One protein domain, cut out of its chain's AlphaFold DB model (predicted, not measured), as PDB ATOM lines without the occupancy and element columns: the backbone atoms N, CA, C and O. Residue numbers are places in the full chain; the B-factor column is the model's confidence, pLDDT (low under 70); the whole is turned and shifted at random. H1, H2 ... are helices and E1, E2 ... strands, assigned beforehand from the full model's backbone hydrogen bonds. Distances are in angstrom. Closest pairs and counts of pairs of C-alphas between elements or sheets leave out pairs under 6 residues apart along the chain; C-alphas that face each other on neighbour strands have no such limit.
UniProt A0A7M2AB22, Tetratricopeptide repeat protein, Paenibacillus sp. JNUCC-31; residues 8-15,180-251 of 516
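Overview. This is residues 8 to 15 and 180 to 251 of the 516 residues of the protein "Tetratricopeptide repeat protein" of Paenibacillus sp. JNUCC-31 (UniProt A0A7M2AB22). A long, strongly twisted ribbon of two antiparallel strands, E3 and E4, runs along the longest axis, with H3 and H2 at one end and H1 beyond the sheet at the other. E2 and E5 widen the sheet near H3, and short E1 pairs farther along E3. The printed part has 80 residues, with five named strands and three named helices in the order E1 E2 E3 H1 E4 H2 H3 E5; the class is mixed, helices and strands. The whole is loose, with a radius of gyration of the C-alphas of 15.6 A, and only just elongated, spanning 47 by 23 by 17 A.

Along the chain. E1, residues 8 to 10, begins at C-alpha 8 (4.603, -10.945, -17.716). E2 is residues 181 to 186, 16.5 A, and E3 residues 189 to 198, 28.2 A. H1, residues 208 to 213, precedes E4, residues 216 to 223, 23.3 A. H2 is residues 225 to 228, H3 residues 235 to 244, 14.3 A. E5, residues 248 to 251, ends at C-alpha 251 (-4.069, -8.531, -33.506).

Arrangement. In the branched, antiparallel sheet, E1 (N 9 to O 195, 2.9 A) and E2, a hairpin with E3 (N 184 to O 191, 2.8 A), lie on one side of E3; E4 lies on the other side (N 194 to O 220, 2.8 A). E5 is E2's other neighbour (N 183 to O 250, 2.9 A). H3 is on the sheet, height 9.8 A, over E2, slantwise at 39 degrees on the local plane; the closest C-alphas, Ile 185 and Lys 242, are 6.4 A apart. H2 only grazes the sheet and touches H3, C-alphas 228 and 235 being closest at 5.9 A. H1 is not on the sheet. Every O i to N i+4 pair is within hydrogen-bond range in H1 and H3; H2 is too short for one.

Size, cuts and confidence. The farthest C-alphas, Thr 204 and Glu 230, are 47.5 A apart. Residues 16 to 179 are not printed; the C-alphas across this cut are 13.1 A apart. Of the links printed whole, none is long. No printed residue is under 70 in pLDDT.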
ATOM      1  N   ARG A   8       5.868 -11.203 -17.026       92.62
ATOM      2  CA  ARG A   8       4.603 -10.945 -17.716       92.62
ATOM      3  C   ARG A   8       4.541  -9.507 -18.222       92.62
ATOM      4  O   ARG A   8       4.805  -8.582 -17.455       92.62
ATOM      5  N   TYR A   9       4.135  -9.339 -19.474       94.19
ATOM      6  CA  TYR A   9       3.928  -8.047 -20.124       94.19
ATOM      7  C   TYR A   9       2.641  -8.064 -20.940       94.19
ATOM      8  O   TYR A   9       2.319  -9.080 -21.553       94.19
ATOM      9  N   ARG A  10       1.954  -6.924 -21.022       94.31
ATOM     10  CA  ARG A  10       0.926  -6.716 -22.044       94.31
ATOM     11  C   ARG A  10       1.567  -6.831 -23.427       94.31
ATOM     12  O   ARG A  10       2.662  -6.306 -23.620       94.31
ATOM     13  N   PHE A  11       0.920  -7.501 -24.384       94.56
ATOM     14  CA  PHE A  11       1.524  -7.795 -25.695       94.56
ATOM     15  C   PHE A  11       2.078  -6.547 -26.404       94.56
ATOM     16  O   PHE A  11       3.213  -6.571 -26.875       94.56
ATOM     17  N   SER A  12       1.335  -5.436 -26.409       93.19
ATOM     18  CA  SER A  12       1.735  -4.160 -27.028       93.19
ATOM     19  C   SER A  12       2.837  -3.399 -26.275       93.19
ATOM     20  O   SER A  12       3.457  -2.501 -26.838       93.19
ATOM     21  N   GLU A  13       3.106  -3.757 -25.017       93.12
ATOM     22  CA  GLU A  13       4.076  -3.098 -24.125       93.12
ATOM     23  C   GLU A  13       5.288  -4.000 -23.827       93.12
ATOM     24  O   GLU A  13       6.147  -3.668 -23.009       93.12
ATOM     25  N   ALA A  14       5.354  -5.173 -24.459       92.56
ATOM     26  CA  ALA A  14       6.407  -6.144 -24.224       92.56
ATOM     27  C   ALA A  14       7.767  -5.670 -24.788       92.56
ATOM     28  O   ALA A  14       7.809  -5.072 -25.868       92.56
ATOM     29  N   PRO A  15       8.902  -6.019 -24.140       91.31
ATOM     30  CA  PRO A  15      10.245  -5.604 -24.569       91.31
ATOM     31  C   PRO A  15      10.630  -5.978 -26.007       91.31
ATOM     32  O   PRO A  15      11.561  -5.403 -26.565       91.31
ATOM     33  N   GLN A 180       0.896  -3.748 -31.783       95.75
ATOM     34  CA  GLN A 180      -0.525  -4.095 -31.837       95.75
ATOM     35  C   GLN A 180      -0.934  -4.646 -30.473       95.75
ATOM     36  O   GLN A 180      -0.091  -5.208 -29.774       95.75
ATOM     37  N   GLU A 181      -2.193  -4.506 -30.068       95.50
ATOM     38  CA  GLU A 181      -2.722  -5.298 -28.957       95.50
ATOM     39  C   GLU A 181      -3.025  -6.723 -29.432       95.50
ATOM     40  O   GLU A 181      -3.285  -6.954 -30.613       95.50
ATOM     41  N   LEU A 182      -3.011  -7.691 -28.518       97.31
ATOM     42  CA  LEU A 182      -3.468  -9.047 -28.803       97.31
ATOM     43  C   LEU A 182      -4.673  -9.339 -27.920       97.31
ATOM     44  O   LEU A 182      -4.540  -9.440 -26.699       97.31
ATOM     45  N   ILE A 183      -5.838  -9.458 -28.545       97.25
ATOM     46  CA  ILE A 183      -7.079  -9.842 -27.872       97.25
ATOM     47  C   ILE A 183      -7.450 -11.272 -28.256       97.25
ATOM     48  O   ILE A 183      -7.124 -11.745 -29.344       97.25
ATOM     49  N   TYR A 184      -8.144 -11.957 -27.362       97.94
ATOM     50  CA  TYR A 184      -8.702 -13.281 -27.585       97.94
ATOM     51  C   TYR A 184     -10.192 -13.259 -27.283       97.94
ATOM     52  O   TYR A 184     -10.620 -12.679 -26.283       97.94
ATOM     53  N   ILE A 185     -10.974 -13.877 -28.159       97.56
ATOM     54  CA  ILE A 185     -12.430 -13.941 -28.055       97.56
ATOM     55  C   ILE A 185     -12.826 -15.392 -27.856       97.56
ATOM     56  O   ILE A 185     -12.418 -16.251 -28.634       97.56
ATOM     57  N   SER A 186     -13.597 -15.655 -26.805       95.75
ATOM     58  CA  SER A 186     -14.095 -16.991 -26.478       95.75
ATOM     59  C   SER A 186     -15.350 -16.881 -25.623       95.75
ATOM     60  O   SER A 186     -15.406 -16.070 -24.695       95.75
ATOM     61  N   GLU A 187     -16.366 -17.673 -25.956       92.56
ATOM     62  CA  GLU A 187     -17.685 -17.705 -25.320       92.56
ATOM     63  C   GLU A 187     -18.365 -16.319 -25.232       92.56
ATOM     64  O   GLU A 187     -19.047 -16.005 -24.254       92.56
ATOM     65  N   GLY A 188     -18.175 -15.466 -26.248       91.00
ATOM     66  CA  GLY A 188     -18.703 -14.091 -26.288       91.00
ATOM     67  C   GLY A 188     -18.027 -13.108 -25.319       91.00
ATOM     68  O   GLY A 188     -18.482 -11.974 -25.152       91.00
ATOM     69  N   GLU A 189     -16.939 -13.530 -24.677       94.12
ATOM     70  CA  GLU A 189     -16.135 -12.735 -23.756       94.12
ATOM     71  C   GLU A 189     -14.807 -12.343 -24.404       94.12
ATOM     72  O   GLU A 189     -14.246 -13.079 -25.220       94.12
ATOM     73  N   ILE A 190     -14.281 -11.182 -24.008       96.69
ATOM     74  CA  ILE A 190     -12.996 -10.685 -24.493       96.69
ATOM     75  C   ILE A 190     -11.911 -10.787 -23.421       96.69
ATOM     76  O   ILE A 190     -12.093 -10.468 -22.236       96.69
ATOM     77  N   TYR A 191     -10.749 -11.223 -23.875       97.56
ATOM     78  CA  TYR A 191      -9.537 -11.362 -23.099       97.56
ATOM     79  C   TYR A 191      -8.429 -10.566 -23.769       97.56
ATOM     80  O   TYR A 191      -8.354 -10.483 -24.990       97.56
ATOM     81  N   GLU A 192      -7.539 -10.012 -22.965       96.06
ATOM     82  CA  GLU A 192      -6.245  -9.550 -23.427       96.06
ATOM     83  C   GLU A 192      -5.221 -10.666 -23.227       96.06
ATOM     84  O   GLU A 192      -5.223 -11.356 -22.198       96.06
ATOM     85  N   CYS A 193      -4.366 -10.850 -24.224       96.00
ATOM     86  CA  CYS A 193      -3.296 -11.829 -24.198       96.00
ATOM     87  C   CYS A 193      -2.004 -11.145 -23.770       96.00
ATOM     88  O   CYS A 193      -1.411 -10.369 -24.519       96.00
ATOM     89  N   ASP A 194      -1.540 -11.465 -22.573       94.50
ATOM     90  CA  ASP A 194      -0.231 -11.059 -22.088       94.50
ATOM     91  C   ASP A 194       0.834 -12.061 -22.557       94.50
ATOM     92  O   ASP A 194       0.574 -13.258 -22.697       94.50
ATOM     93  N   ILE A 195       2.059 -11.580 -22.761       92.38
ATOM     94  CA  ILE A 195       3.228 -12.420 -23.021       92.38
ATOM     95  C   ILE A 195       3.947 -12.685 -21.697       92.38
ATOM     96  O   ILE A 195       4.378 -11.756 -21.010       92.38
ATOM     97  N   LEU A 196       4.159 -13.959 -21.374       91.50
ATOM     98  CA  LEU A 196       5.204 -14.386 -20.449       91.50
ATOM     99  C   LEU A 196       6.511 -14.529 -21.219       91.50
ATOM    100  O   LEU A 196       6.694 -15.471 -21.992       91.50
ATOM    101  N   LEU A 197       7.418 -13.586 -20.997       88.31
ATOM    102  CA  LEU A 197       8.692 -13.516 -21.690       88.31
ATOM    103  C   LEU A 197       9.805 -14.044 -20.788       88.31
ATOM    104  O   LEU A 197      10.121 -13.469 -19.743       88.31
ATOM    105  N   GLN A 198      10.445 -15.125 -21.219       86.44
ATOM    106  CA  GLN A 198      11.747 -15.518 -20.694       86.44
ATOM    107  C   GLN A 198      12.816 -14.856 -21.557       86.44
ATOM    108  O   GLN A 198      13.226 -15.386 -22.591       86.44
ATOM    109  N   SER A 199      13.225 -13.654 -21.146       75.19
ATOM    110  CA  SER A 199      14.245 -12.894 -21.860       75.19
ATOM    111  C   SER A 199      15.607 -13.593 -21.759       75.19
ATOM    112  O   SER A 199      16.010 -13.981 -20.654       75.19
ATOM    113  N   PRO A 200      16.341 -13.733 -22.874       78.00
ATOM    114  CA  PRO A 200      17.717 -14.206 -22.832       78.00
ATOM    115  C   PRO A 200      18.607 -13.176 -22.113       78.00
ATOM    116  O   PRO A 200      18.315 -11.981 -22.123       78.00
ATOM    117  N   ASP A 201      19.683 -13.631 -21.462       76.94
ATOM    118  CA  ASP A 201      20.605 -12.745 -20.736       76.94
ATOM    119  C   ASP A 201      21.285 -11.767 -21.720       76.94
ATOM    120  O   ASP A 201      22.055 -12.221 -22.578       76.94
ATOM    121  N   PRO A 202      21.071 -10.439 -21.599       74.31
ATOM    122  CA  PRO A 202      21.673  -9.457 -22.502       74.31
ATOM    123  C   PRO A 202      23.208  -9.453 -22.475       74.31
ATOM    124  O   PRO A 202      23.843  -9.006 -23.424       74.31
ATOM    125  N   SER A 203      23.829  -9.965 -21.404       78.25
ATOM    126  CA  SER A 203      25.286 -10.138 -21.346       78.25
ATOM    127  C   SER A 203      25.791 -11.275 -22.240       78.25
ATOM    128  O   SER A 203      26.951 -11.265 -22.652       78.25
ATOM    129  N   THR A 204      24.922 -12.239 -22.561       81.88
ATOM    130  CA  THR A 204      25.213 -13.359 -23.464       81.88
ATOM    131  C   THR A 204      24.873 -13.013 -24.915       81.88
ATOM    132  O   THR A 204      25.589 -13.435 -25.822       81.88
ATOM    133  N   TYR A 205      23.827 -12.211 -25.135       82.44
ATOM    134  CA  TYR A 205      23.330 -11.832 -26.460       82.44
ATOM    135  C   TYR A 205      23.245 -10.301 -26.584       82.44
ATOM    136  O   TYR A 205      22.218  -9.713 -26.247       82.44
ATOM    137  N   PRO A 206      24.323  -9.634 -27.033       80.81
ATOM    138  CA  PRO A 206      24.381  -8.173 -27.066       80.81
ATOM    139  C   PRO A 206      23.589  -7.549 -28.227       80.81
ATOM    140  O   PRO A 206      23.280  -6.361 -28.178       80.81
ATOM    141  N   GLU A 207      23.279  -8.320 -29.274       86.94
ATOM    142  CA  GLU A 207      22.588  -7.830 -30.472       86.94
ATOM    143  C   GLU A 207      21.066  -8.056 -30.368       86.94
ATOM    144  O   GLU A 207      20.643  -9.173 -30.055       86.94
ATOM    145  N   PRO A 208      20.214  -7.070 -30.715       87.06
ATOM    146  CA  PRO A 208      18.758  -7.209 -30.620       87.06
ATOM    147  C   PRO A 208      18.174  -8.389 -31.408       87.06
ATOM    148  O   PRO A 208      17.286  -9.076 -30.913       87.06
ATOM    149  N   ALA A 209      18.722  -8.686 -32.593       87.00
ATOM    150  CA  ALA A 209      18.317  -9.851 -33.384       87.00
ATOM    151  C   ALA A 209      18.520 -11.169 -32.616       87.00
ATOM    152  O   ALA A 209      17.670 -12.052 -32.648       87.00
ATOM    153  N   GLN A 210      19.616 -11.280 -31.858       87.31
ATOM    154  CA  GLN A 210      19.891 -12.466 -31.049       87.31
ATOM    155  C   GLN A 210      18.950 -12.562 -29.845       87.31
ATOM    156  O   GLN A 210      18.575 -13.669 -29.463       87.31
ATOM    157  N   LEU A 211      18.550 -11.426 -29.258       87.19
ATOM    158  CA  LEU A 211      17.539 -11.408 -28.198       87.19
ATOM    159  C   LEU A 211      16.199 -11.951 -28.710       87.19
ATOM    160  O   LEU A 211      15.592 -12.784 -28.040       87.19
ATOM    161  N   LEU A 212      15.780 -11.537 -29.911       88.38
ATOM    162  CA  LEU A 212      14.560 -12.023 -30.564       88.38
ATOM    163  C   LEU A 212      14.644 -13.515 -30.922       88.38
ATOM    164  O   LEU A 212      13.709 -14.260 -30.660       88.38
ATOM    165  N   GLU A 213      15.768 -13.980 -31.468       88.12
ATOM    166  CA  GLU A 213      15.960 -15.392 -31.846       88.12
ATOM    167  C   GLU A 213      16.003 -16.353 -30.651       88.12
ATOM    168  O   GLU A 213      15.653 -17.524 -30.786       88.12
ATOM    169  N   ASN A 214      16.454 -15.879 -29.486       87.12
ATOM    170  CA  ASN A 214      16.649 -16.711 -28.295       87.12
ATOM    171  C   ASN A 214      15.580 -16.472 -27.217       87.12
ATOM    172  O   ASN A 214      15.718 -16.976 -26.099       87.12
ATOM    173  N   MET A 215      14.521 -15.714 -27.519       88.94
ATOM    174  CA  MET A 215      13.409 -15.535 -26.590       88.94
ATOM    175  C   MET A 215      12.532 -16.784 -26.523       88.94
ATOM    176  O   MET A 215      12.316 -17.477 -27.515       88.94
ATOM    177  N   THR A 216      11.983 -17.058 -25.343       86.94
ATOM    178  CA  THR A 216      10.878 -18.010 -25.188       86.94
ATOM    179  C   THR A 216       9.655 -17.247 -24.709       86.94
ATOM    180  O   THR A 216       9.734 -16.507 -23.724       86.94
ATOM    181  N   LEU A 217       8.542 -17.420 -25.421       88.38
ATOM    182  CA  LEU A 217       7.276 -16.755 -25.140       88.38
ATOM    183  C   LEU A 217       6.160 -17.775 -24.915       88.38
ATOM    184  O   LEU A 217       6.122 -18.829 -25.549       88.38
ATOM    185  N   SER A 218       5.244 -17.437 -24.018       91.06
ATOM    186  CA  SER A 218       3.952 -18.105 -23.880       91.06
ATOM    187  C   SER A 218       2.868 -17.074 -23.595       91.06
ATOM    188  O   SER A 218       3.162 -16.014 -23.043       91.06
ATOM    189  N   TYR A 219       1.624 -17.397 -23.930       93.19
ATOM    190  CA  TYR A 219       0.491 -16.491 -23.776       93.19
ATOM    191  C   TYR A 219      -0.289 -16.775 -22.489       93.19
ATOM    192  O   TYR A 219      -0.566 -17.931 -22.164       93.19
ATOM    193  N   GLU A 220      -0.654 -15.716 -21.768       94.19
ATOM    194  CA  GLU A 220      -1.602 -15.763 -20.654       94.19
ATOM    195  C   GLU A 220      -2.807 -14.873 -20.940       94.19
ATOM    196  O   GLU A 220      -2.665 -13.742 -21.390       94.19
ATOM    197  N   TYR A 221      -3.999 -15.361 -20.606       95.62
ATOM    198  CA  TYR A 221      -5.252 -14.673 -20.897       95.62
ATOM    199  C   TYR A 221      -5.783 -13.973 -19.650       95.62
ATOM    200  O   TYR A 221      -5.929 -14.578 -18.581       95.62
ATOM    201  N   ARG A 222      -6.105 -12.690 -19.783       95.06
ATOM    202  CA  ARG A 222      -6.740 -11.878 -18.741       95.06
ATOM    203  C   ARG A 222      -8.066 -11.366 -19.270       95.06
ATOM    204  O   ARG A 222      -8.089 -10.773 -20.336       95.06
ATOM    205  N   ARG A 223      -9.162 -11.538 -18.523       95.81
ATOM    206  CA  ARG A 223     -10.434 -10.893 -18.895       95.81
ATOM    207  C   ARG A 223     -10.225  -9.388 -19.024       95.81
ATOM    208  O   ARG A 223      -9.639  -8.785 -18.120       95.81
ATOM    209  N   ALA A 224     -10.725  -8.827 -20.117       95.38
ATOM    210  CA  ALA A 224     -10.538  -7.425 -20.452       95.38
ATOM    211  C   ALA A 224     -11.882  -6.752 -20.806       95.38
ATOM    212  O   ALA A 224     -12.064  -6.288 -21.930       95.38
ATOM    213  N   PRO A 225     -12.867  -6.724 -19.882       93.06
ATOM    214  CA  PRO A 225     -14.186  -6.145 -20.153       93.06
ATOM    215  C   PRO A 225     -14.134  -4.665 -20.563       93.06
ATOM    216  O   PRO A 225     -15.088  -4.192 -21.172       93.06
ATOM    217  N   GLU A 226     -13.029  -3.965 -20.283       93.56
ATOM    218  CA  GLU A 226     -12.770  -2.581 -20.696       93.56
ATOM    219  C   GLU A 226     -12.962  -2.336 -22.207       93.56
ATOM    220  O   GLU A 226     -13.398  -1.262 -22.608       93.56
ATOM    221  N   TYR A 227     -12.715  -3.333 -23.062       92.94
ATOM    222  CA  TYR A 227     -12.928  -3.218 -24.513       92.94
ATOM    223  C   TYR A 227     -14.415  -3.202 -24.918       92.94
ATOM    224  O   TYR A 227     -14.743  -2.829 -26.041       92.94
ATOM    225  N   SER A 228     -15.316  -3.640 -24.032       91.00
ATOM    226  CA  SER A 228     -16.773  -3.633 -24.246       91.00
ATOM    227  C   SER A 228     -17.472  -2.460 -23.545       91.00
ATOM    228  O   SER A 228     -18.702  -2.423 -23.503       91.00
ATOM    229  N   GLU A 229     -16.728  -1.519 -22.955       93.25
ATOM    230  CA  GLU A 229     -17.309  -0.318 -22.346       93.25
ATOM    231  C   GLU A 229     -17.875   0.626 -23.424       93.25
ATOM    232  O   GLU A 229     -17.331   0.735 -24.522       93.25
ATOM    233  N   GLU A 230     -18.988   1.311 -23.126       90.62
ATOM    234  CA  GLU A 230     -19.687   2.185 -24.091       90.62
ATOM    235  C   GLU A 230     -18.822   3.358 -24.589       90.62
ATOM    236  O   GLU A 230     -19.065   3.885 -25.673       90.62
ATOM    237  N   ASP A 231     -17.831   3.788 -23.807       93.62
ATOM    238  CA  ASP A 231     -16.896   4.861 -24.152       93.62
ATOM    239  C   ASP A 231     -15.595   4.357 -24.798       93.62
ATOM    240  O   ASP A 231     -14.728   5.170 -25.140       93.62
ATOM    241  N   TYR A 232     -15.459   3.045 -25.030       94.12
ATOM    242  CA  TYR A 232     -14.325   2.503 -25.769       94.12
ATOM    243  C   TYR A 232     -14.375   2.967 -27.242       94.12
ATOM    244  O   TYR A 232     -15.371   2.730 -27.928       94.12
ATOM    245  N   PRO A 233     -13.305   3.586 -27.791       92.00
ATOM    246  CA  PRO A 233     -13.341   4.216 -29.118       92.00
ATOM    247  C   PRO A 233     -13.705   3.294 -30.288       92.00
ATOM    248  O   PRO A 233     -14.104   3.776 -31.347       92.00
ATOM    249  N   TYR A 234     -13.540   1.982 -30.115       95.56
ATOM    250  CA  TYR A 234     -13.764   0.978 -31.154       95.56
ATOM    251  C   TYR A 234     -14.814  -0.064 -30.742       95.56
ATOM    252  O   TYR A 234     -14.782  -1.196 -31.222       95.56
ATOM    253  N   GLN A 235     -15.729   0.309 -29.840       94.81
ATOM    254  CA  GLN A 235     -16.727  -0.586 -29.249       94.81
ATOM    255  C   GLN A 235     -17.548  -1.353 -30.301       94.81
ATOM    256  O   GLN A 235     -17.713  -2.561 -30.164       94.81
ATOM    257  N   GLU A 236     -17.970  -0.709 -31.395       95.50
ATOM    258  CA  GLU A 236     -18.737  -1.369 -32.467       95.50
ATOM    259  C   GLU A 236     -17.970  -2.533 -33.121       95.50
ATOM    260  O   GLU A 236     -18.541  -3.590 -33.385       95.50
ATOM    261  N   LEU A 237     -16.661  -2.368 -33.343       97.19
ATOM    262  CA  LEU A 237     -15.813  -3.424 -33.902       97.19
ATOM    263  C   LEU A 237     -15.607  -4.565 -32.899       97.19
ATOM    264  O   LEU A 237     -15.581  -5.731 -33.290       97.19
ATOM    265  N   ILE A 238     -15.466  -4.238 -31.611       96.81
ATOM    266  CA  ILE A 238     -15.344  -5.246 -30.555       96.81
ATOM    267  C   ILE A 238     -16.623  -6.081 -30.450       96.81
ATOM    268  O   ILE A 238     -16.529  -7.303 -30.359       96.81
ATOM    269  N   GLU A 239     -17.803  -5.460 -30.511       96.19
ATOM    270  CA  GLU A 239     -19.066  -6.205 -30.513       96.19
ATOM    271  C   GLU A 239     -19.211  -7.077 -31.759       96.19
ATOM    272  O   GLU A 239     -19.534  -8.254 -31.621       96.19
ATOM    273  N   LEU A 240     -18.868  -6.570 -32.951       97.25
ATOM    274  CA  LEU A 240     -18.842  -7.399 -34.162       97.25
ATOM    275  C   LEU A 240     -17.957  -8.637 -33.974       97.25
ATOM    276  O   LEU A 240     -18.348  -9.746 -34.335       97.25
ATOM    277  N   TYR A 241     -16.757  -8.463 -33.419       97.69
ATOM    278  CA  TYR A 241     -15.865  -9.592 -33.202       97.69
ATOM    279  C   TYR A 241     -16.403 -10.579 -32.162       97.69
ATOM    280  O   TYR A 241     -16.270 -11.780 -32.371       97.69
ATOM    281  N   LYS A 242     -17.047 -10.115 -31.086       96.56
ATOM    282  CA  LYS A 242     -17.704 -10.998 -30.104       96.56
ATOM    283  C   LYS A 242     -18.883 -11.772 -30.695       96.56
ATOM    284  O   LYS A 242     -19.173 -12.871 -30.232       96.56
ATOM    285  N   GLU A 243     -19.581 -11.193 -31.668       96.50
ATOM    286  CA  GLU A 243     -20.717 -11.829 -32.339       96.50
ATOM    287  C   GLU A 243     -20.279 -12.873 -33.378       96.50
ATOM    288  O   GLU A 243     -20.907 -13.927 -33.495       96.50
ATOM    289  N   GLU A 244     -19.215 -12.592 -34.135       97.50
ATOM    290  CA  GLU A 244     -18.843 -13.372 -35.323       97.50
ATOM    291  C   GLU A 244     -17.635 -14.299 -35.134       97.50
ATOM    292  O   GLU A 244     -17.429 -15.206 -35.952       97.50
ATOM    293  N   LEU A 245     -16.817 -14.071 -34.102       97.56
ATOM    294  CA  LEU A 245     -15.589 -14.820 -33.842       97.56
ATOM    295  C   LEU A 245     -15.692 -15.607 -32.535       97.56
ATOM    296  O   LEU A 245     -16.254 -15.150 -31.549       97.56
ATOM    297  N   GLU A 246     -15.100 -16.796 -32.542       96.81
ATOM    298  CA  GLU A 246     -15.032 -17.706 -31.400       96.81
ATOM    299  C   GLU A 246     -13.653 -18.366 -31.400       96.81
ATOM    300  O   GLU A 246     -13.104 -18.639 -32.472       96.81
ATOM    301  N   ASP A 247     -13.078 -18.577 -30.218       97.31
ATOM    302  CA  ASP A 247     -11.727 -19.112 -30.014       97.31
ATOM    303  C   ASP A 247     -10.685 -18.495 -30.964       97.31
ATOM    304  O   ASP A 247      -9.928 -19.185 -31.646       97.31
ATOM    305  N   SER A 248     -10.694 -17.163 -31.057       98.06
ATOM    306  CA  SER A 248      -9.957 -16.412 -32.080       98.06
ATOM    307  C   SER A 248      -9.018 -15.377 -31.469       98.06
ATOM    308  O   SER A 248      -9.437 -14.552 -30.656       98.06
ATOM    309  N   HIS A 249      -7.756 -15.390 -31.901       97.94
ATOM    310  CA  HIS A 249      -6.743 -14.394 -31.561       97.94
ATOM    311  C   HIS A 249      -6.721 -13.273 -32.590       97.94
ATOM    312  O   HIS A 249      -6.486 -13.504 -33.775       97.94
ATOM    313  N   ILE A 250      -6.919 -12.045 -32.131       97.75
ATOM    314  CA  ILE A 250      -6.987 -10.869 -32.989       97.75
ATOM    315  C   ILE A 250      -5.856  -9.928 -32.613       97.75
ATOM    316  O   ILE A 250      -5.776  -9.437 -31.486       97.75
ATOM    317  N   LEU A 251      -4.998  -9.646 -33.588       97.44
ATOM    318  CA  LEU A 251      -4.069  -8.531 -33.506       97.44
ATOM    319  C   LEU A 251      -4.882  -7.254 -33.718       97.44
ATOM    320  O   LEU A 251      -5.385  -6.994 -34.811       97.44
TER     321      LEU A 251